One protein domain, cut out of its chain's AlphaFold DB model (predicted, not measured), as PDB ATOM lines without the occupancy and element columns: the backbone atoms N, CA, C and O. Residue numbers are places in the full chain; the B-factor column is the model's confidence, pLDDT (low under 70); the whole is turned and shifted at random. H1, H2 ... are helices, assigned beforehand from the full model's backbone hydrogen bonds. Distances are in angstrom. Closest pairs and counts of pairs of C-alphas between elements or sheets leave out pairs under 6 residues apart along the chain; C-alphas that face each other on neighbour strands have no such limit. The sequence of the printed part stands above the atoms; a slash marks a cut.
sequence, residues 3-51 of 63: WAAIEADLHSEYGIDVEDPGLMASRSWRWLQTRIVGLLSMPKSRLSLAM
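AT A GLANCE: This is residues 3 to 51 of the 63 residues of an uncharacterized protein of Actinoplanes italicus (UniProt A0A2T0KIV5). Two helices, H3 and H1, cross at nearly a right angle; H3 runs along the length of the domain, and the short H4 folds back at its last end to pack on the first part of H1. From the last end of H1, residues 15 to 22 make a wide turn to the short H2, which lies near the first end of H3 and leads the chain into it, and residues 25 to 31, of which 29 to 31 belong to H3, stick out there. The printed part has 49 residues with four named helices, in the order H1, H2, H3, H4, and no named strand; the class is all helix. The whole is compact, with a radius of gyration of the C-alphas of 10.6 A, but elongated in outline, spanning 30 by 17 by 15 A.

IN THESE COORDINATES: Find C-alpha 29 at (184.866, 175.117, 206.751); from there H3, residues 29 to 41, runs 18.8 A to C-alpha 41 at (199.509, 169.521, 196.308). Go back to C-alpha 3 at (184.549, 162.655, 197.563), where H1 begins; it takes residues 3 to 14 and is 15.8 A long. Between these two in the chain look for H2, residues 23 to 26, 5.3 A from first to last C-alpha. After H3 comes H4, residues 46 to 50, 6.0 A long, ending with C-alpha 50 at (192.222, 161.537, 190.295).

HOW THE PARTS SIT: Start at H3 and look at its residues 35 to 39, which alone touch H1, at residues 6 to 10 of that helix. The closest C-alphas are those of Ile 6 and Ile 36, 6.9 A apart, and the lines of the two helices are about perpendicular, at 88 degrees. At residues 39 to 41 H3 touches H4 only at the corner by their link, the closest C-alphas being those of Leu 40 and Ser 48, 4.6 A apart. H4 also touches H1, at residues 5 to 9 of H1 alone; the closest C-alphas are those of Ala 5 and Leu 47, 5.4 A apart. H2 and H3 meet only through their link, while H2 is apart from H1 and from H4. In the backbone, H1 and H4 have every O i to N i+4 pair within hydrogen-bond range and H3 has 8 of 9; H2 is too short for such a pair, and its one O i to N i+3 pair is within range.

THE WHOLE: For the greatest extent, look from Gly 22 to Pro 43, whose C-alphas are the two farthest apart, at 30.4 A. Residues 25 to 31, of which 29 to 31 belong to H3, stand free. The links from H2 to H3 and from H3 to H4 are tight, the 8-residue link from H1 to H2 is short, and no link is long. The printed part has no cut. Read the B-factor column for the pLDDT of this predicted model: its mean over the printed part is 95.4, and no printed residue is under 70.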
ATOM      1  N   TRP A   3     184.712 162.561 196.108       93.19
ATOM      2  CA  TRP A   3     184.549 162.655 197.563       93.19
ATOM      3  C   TRP A   3     185.168 161.475 198.327       93.19
ATOM      4  O   TRP A   3     185.941 161.695 199.249       93.19
ATOM      5  N   ALA A   4     184.974 160.240 197.855       94.94
ATOM      6  CA  ALA A   4     185.581 159.056 198.473       94.94
ATOM      7  C   ALA A   4     187.125 159.096 198.493       94.94
ATOM      8  O   ALA A   4     187.752 158.587 199.417       94.94
ATOM      9  N   ALA A   5     187.758 159.716 197.487       96.00
ATOM     10  CA  ALA A   5     189.210 159.900 197.475       96.00
ATOM     11  C   ALA A   5     189.649 160.926 198.530       96.00
ATOM     12  O   ALA A   5     190.656 160.719 199.197       96.00
ATOM     13  N   ILE A   6     188.864 161.997 198.700       96.31
ATOM     14  CA  ILE A   6     189.088 163.011 199.733       96.31
ATOM     15  C   ILE A   6     188.984 162.377 201.122       96.31
ATOM     16  O   ILE A   6     189.896 162.555 201.918       96.31
ATOM     17  N   GLU A   7     187.921 161.625 201.408       96.88
ATOM     18  CA  GLU A   7     187.734 160.964 202.708       96.88
ATOM     19  C   GLU A   7     188.860 159.975 203.015       96.88
ATOM     20  O   GLU A   7     189.447 160.018 204.094       96.88
ATOM     21  N   ALA A   8     189.222 159.129 202.044       96.94
ATOM     22  CA  ALA A   8     190.299 158.160 202.211       96.94
ATOM     23  C   ALA A   8     191.655 158.829 202.482       96.94
ATOM     24  O   ALA A   8     192.408 158.361 203.335       96.94
ATOM     25  N   ASP A   9     191.968 159.919 201.778       97.81
ATOM     26  CA  ASP A   9     193.211 160.661 201.980       97.81
ATOM     27  C   ASP A   9     193.193 161.484 203.282       97.81
ATOM     28  O   ASP A   9     194.211 161.581 203.963       97.81
ATOM     29  N   LEU A  10     192.047 162.056 203.674       97.75
ATOM     30  CA  LEU A  10     191.888 162.715 204.977       97.75
ATOM     31  C   LEU A  10     192.136 161.726 206.120       97.75
ATOM     32  O   LEU A  10     192.842 162.059 207.076       97.75
ATOM     33  N   HIS A  11     191.624 160.502 205.988       97.25
ATOM     34  CA  HIS A  11     191.871 159.436 206.944       97.25
ATOM     35  C   HIS A  11     193.354 159.031 206.938       97.25
ATOM     36  O   HIS A  11     193.984 159.047 207.992       97.25
ATOM     37  N   SER A  12     193.947 158.704 205.782       97.12
ATOM     38  CA  SER A  12     195.310 158.147 205.739       97.12
ATOM     39  C   SER A  12     196.412 159.158 206.052       97.12
ATOM     40  O   SER A  12     197.356 158.814 206.757       97.12
ATOM     41  N   GLU A  13     196.305 160.394 205.559       97.06
ATOM     42  CA  GLU A  13     197.371 161.399 205.691       97.06
ATOM     43  C   GLU A  13     197.255 162.231 206.971       97.06
ATOM     44  O   GLU A  13     198.256 162.738 207.480       97.06
ATOM     45  N   TYR A  14     196.036 162.397 207.493       95.62
ATOM     46  CA  TYR A  14     195.774 163.279 208.632       95.62
ATOM     47  C   TYR A  14     195.073 162.601 209.814       95.62
ATOM     48  O   TYR A  14     194.918 163.253 210.848       95.62
ATOM     49  N   GLY A  15     194.641 161.341 209.691       96.56
ATOM     50  CA  GLY A  15     193.852 160.667 210.726       96.56
ATOM     51  C   GLY A  15     192.481 161.312 210.944       96.56
ATOM     52  O   GLY A  15     191.977 161.310 212.063       96.56
ATOM     53  N   ILE A  16     191.918 161.942 209.909       96.94
ATOM     54  CA  ILE A  16     190.647 162.666 209.982       96.94
ATOM     55  C   ILE A  16     189.527 161.781 209.444       96.94
ATOM     56  O   ILE A  16     189.528 161.443 208.262       96.94
ATOM     57  N   ASP A  17     188.544 161.496 210.293       94.81
ATOM     58  CA  ASP A  17     187.267 160.908 209.897       94.81
ATOM     59  C   ASP A  17     186.187 161.998 209.874       94.81
ATOM     60  O   ASP A  17     185.906 162.628 210.892       94.81
ATOM     61  N   VAL A  18     185.615 162.275 208.699       90.62
ATOM     62  CA  VAL A  18     184.599 163.330 208.533       90.62
ATOM     63  C   VAL A  18     183.230 162.934 209.084       90.62
ATOM     64  O   VAL A  18     182.413 163.823 209.329       90.62
ATOM     65  N   GLU A  19     183.012 161.641 209.331       90.88
ATOM     66  CA  GLU A  19     181.800 161.109 209.955       90.88
ATOM     67  C   GLU A  19     181.852 161.188 211.492       90.88
ATOM     68  O   GLU A  19     180.837 160.947 212.147       90.88
ATOM     69  N   ASP A  20     182.998 161.562 212.084       94.19
ATOM     70  CA  ASP A  20     183.143 161.716 213.536       94.19
ATOM     71  C   ASP A  20     182.156 162.774 214.077       94.19
ATOM     72  O   ASP A  20     182.251 163.970 213.734       94.19
ATOM     73  N   PRO A  21     181.190 162.371 214.930       92.06
ATOM     74  CA  PRO A  21     180.174 163.271 215.443       92.06
ATOM     75  C   PRO A  21     180.776 164.489 216.154       92.06
ATOM     76  O   PRO A  21     181.438 164.399 217.182       92.06
ATOM     77  N   GLY A  22     180.479 165.678 215.629       92.06
ATOM     78  CA  GLY A  22     180.910 166.948 216.219       92.06
ATOM     79  C   GLY A  22     182.239 167.485 215.687       92.06
ATOM     80  O   GLY A  22     182.545 168.660 215.924       92.06
ATOM     81  N   LEU A  23     182.982 166.723 214.876       94.25
ATOM     82  CA  LEU A  23     184.192 167.232 214.228       94.25
ATOM     83  C   LEU A  23     183.870 168.465 213.368       94.25
ATOM     84  O   LEU A  23     184.454 169.531 213.568       94.25
ATOM     85  N   MET A  24     182.885 168.348 212.475       92.62
ATOM     86  CA  MET A  24     182.451 169.448 211.601       92.62
ATOM     87  C   MET A  24     181.735 170.587 212.342       92.62
ATOM     88  O   MET A  24     181.688 171.701 211.832       92.62
ATOM     89  N   ALA A  25     181.228 170.351 213.557       93.88
ATOM     90  CA  ALA A  25     180.667 171.410 214.400       93.88
ATOM     91  C   ALA A  25     181.761 172.219 215.122       93.88
ATOM     92  O   ALA A  25     181.599 173.410 215.375       93.88
ATOM     93  N   SER A  26     182.887 171.575 215.450       96.19
ATOM     94  CA  SER A  26     184.005 172.178 216.189       96.19
ATOM     95  C   SER A  26     185.048 172.870 215.302       96.19
ATOM     96  O   SER A  26     185.880 173.643 215.787       96.19
ATOM     97  N   ARG A  27     185.042 172.587 213.995       96.38
ATOM     98  CA  ARG A  27     186.009 173.104 213.020       96.38
ATOM     99  C   ARG A  27     185.321 173.981 211.987       96.38
ATOM    100  O   ARG A  27     184.187 173.751 211.596       96.38
ATOM    101  N   SER A  28     186.035 174.997 211.510       96.06
ATOM    102  CA  SER A  28     185.523 175.854 210.444       96.06
ATOM    103  C   SER A  28     185.600 175.159 209.086       96.06
ATOM    104  O   SER A  28     186.490 174.348 208.836       96.06
ATOM    105  N   TRP A  29     184.748 175.564 208.143       95.06
ATOM    106  CA  TRP A  29     184.866 175.117 206.751       95.06
ATOM    107  C   TRP A  29     186.267 175.367 206.170       95.06
ATOM    108  O   TRP A  29     186.835 174.521 205.480       95.06
ATOM    109  N   ARG A  30     186.885 176.502 206.519       97.44
ATOM    110  CA  ARG A  30     188.246 176.835 206.082       97.44
ATOM    111  C   ARG A  30     189.292 175.830 206.575       97.44
ATOM    112  O   ARG A  30     190.253 175.566 205.860       97.44
ATOM    113  N   TRP A  31     189.112 175.246 207.762       97.44
ATOM    114  CA  TRP A  31     189.995 174.196 208.275       97.44
ATOM    115  C   TRP A  31     189.986 172.953 207.378       97.44
ATOM    116  O   TRP A  31     191.058 172.409 207.094       97.44
ATOM    117  N   LEU A  32     188.805 172.547 206.903       96.62
ATOM    118  CA  LEU A  32     188.638 171.412 205.995       96.62
ATOM    119  C   LEU A  32     189.169 171.755 204.599       96.62
ATOM    120  O   LEU A  32     189.980 171.015 204.047       96.62
ATOM    121  N   GLN A  33     188.803 172.926 204.071       97.06
ATOM    122  CA  GLN A  33     189.254 173.400 202.761       97.06
ATOM    123  C   GLN A  33     190.783 173.394 202.638       97.06
ATOM    124  O   GLN A  33     191.314 172.894 201.650       97.06
ATOM    125  N   THR A  34     191.507 173.908 203.639       97.88
ATOM    126  CA  THR A  34     192.979 173.940 203.615       97.88
ATOM    127  C   THR A  34     193.590 172.539 203.519       97.88
ATOM    128  O   THR A  34     194.607 172.366 202.853       97.88
ATOM    129  N   ARG A  35     192.969 171.525 204.135       97.62
ATOM    130  CA  ARG A  35     193.440 170.132 204.062       97.62
ATOM    131  C   ARG A  35     193.172 169.517 202.699       97.62
ATOM    132  O   ARG A  35     194.078 168.929 202.127       97.62
ATOM    133  N   ILE A  36     191.982 169.736 202.139       96.81
ATOM    134  CA  ILE A  36     191.645 169.279 200.782       96.81
ATOM    135  C   ILE A  36     192.601 169.894 199.748       96.81
ATOM    136  O   ILE A  36     193.104 169.198 198.871       96.81
ATOM    137  N   VAL A  37     192.915 171.188 199.874       97.31
ATOM    138  CA  VAL A  37     193.907 171.847 199.008       97.31
ATOM    139  C   VAL A  37     195.304 171.257 199.215       97.31
ATOM    140  O   VAL A  37     196.007 171.016 198.239       97.31
ATOM    141  N   GLY A  38     195.693 170.960 200.458       97.38
ATOM    142  CA  GLY A  38     196.952 170.272 200.754       97.38
ATOM    143  C   GLY A  38     197.067 168.908 200.067       97.38
ATOM    144  O   GLY A  38     198.119 168.592 199.513       97.38
ATOM    145  N   LEU A  39     195.973 168.141 200.017       96.88
ATOM    146  CA  LEU A  39     195.925 166.861 199.307       96.88
ATOM    147  C   LEU A  39     196.160 167.027 197.802       96.88
ATOM    148  O   LEU A  39     196.890 166.228 197.223       96.88
ATOM    149  N   LEU A  40     195.623 168.073 197.164       96.06
ATOM    150  CA  LEU A  40     195.886 168.352 195.742       96.06
ATOM    151  C   LEU A  40     197.373 168.610 195.465       96.06
ATOM    152  O   LEU A  40     197.888 168.201 194.423       96.06
ATOM    153  N   SER A  41     198.070 169.256 196.401       95.38
ATOM    154  CA  SER A  41     199.509 169.521 196.308       95.38
ATOM    155  C   SER A  41     200.384 168.296 196.593       95.38
ATOM    156  O   SER A  41     201.585 168.346 196.338       95.38
ATOM    157  N   MET A  42     199.818 167.199 197.105       95.50
ATOM    158  CA  MET A  42     200.551 165.972 197.409       95.50
ATOM    159  C   MET A  42     200.568 165.034 196.186       95.50
ATOM    160  O   MET A  42     199.535 164.458 195.856       95.50
ATOM    161  N   PRO A  43     201.723 164.777 195.536       91.94
ATOM    162  CA  PRO A  43     201.768 164.094 194.231       91.94
ATOM    163  C   PRO A  43     201.241 162.652 194.196       91.94
ATOM    164  O   PRO A  43     201.007 162.111 193.110       91.94
ATOM    165  N   LYS A  44     201.133 162.016 195.369       93.00
ATOM    166  CA  LYS A  44     200.731 160.615 195.557       93.00
ATOM    167  C   LYS A  44     199.378 160.454 196.261       93.00
ATOM    168  O   LYS A  44     198.970 159.318 196.475       93.00
ATOM    169  N   SER A  45     198.698 161.544 196.619       96.69
ATOM    170  CA  SER A  45     197.350 161.442 197.185       96.69
ATOM    171  C   SER A  45     196.381 160.918 196.123       96.69
ATOM    172  O   SER A  45     196.554 161.171 194.922       96.69
ATOM    173  N   ARG A  46     195.345 160.191 196.542       95.69
ATOM    174  CA  ARG A  46     194.297 159.709 195.631       95.69
ATOM    175  C   ARG A  46     193.612 160.880 194.946       95.69
ATOM    176  O   ARG A  46     193.339 160.804 193.751       95.69
ATOM    177  N   LEU A  47     193.383 161.971 195.676       95.81
ATOM    178  CA  LEU A  47     192.801 163.191 195.135       95.81
ATOM    179  C   LEU A  47     193.676 163.804 194.034       95.81
ATOM    180  O   LEU A  47     193.158 164.140 192.972       95.81
ATOM    181  N   SER A  48     194.989 163.930 194.251       94.94
ATOM    182  CA  SER A  48     195.907 164.473 193.239       94.94
ATOM    183  C   SER A  48     195.956 163.581 192.000       94.94
ATOM    184  O   SER A  48     195.887 164.078 190.879       94.94
ATOM    185  N   LEU A  49     195.997 162.255 192.180       93.69
ATOM    186  CA  LEU A  49     195.977 161.295 191.074       93.69
ATOM    187  C   LEU A  49     194.673 161.348 190.273       93.69
ATOM    188  O   LEU A  49     194.721 161.321 189.048       93.69
ATOM    189  N   ALA A  50     193.528 161.471 190.945       92.75
ATOM    190  CA  ALA A  50     192.222 161.537 190.295       92.75
ATOM    191  C   ALA A  50     192.012 162.817 189.464       92.75
ATOM    192  O   ALA A  50     191.156 162.832 188.585       92.75
ATOM    193  N   MET A  51     192.784 163.874 189.740       91.62
ATOM    194  CA  MET A  51     192.752 165.145 189.009       91.62
ATOM    195  C   MET A  51     193.747 165.206 187.843       91.62
ATOM    196  O   MET A  51     193.721 166.174 187.080       91.62
TER     197      MET A  51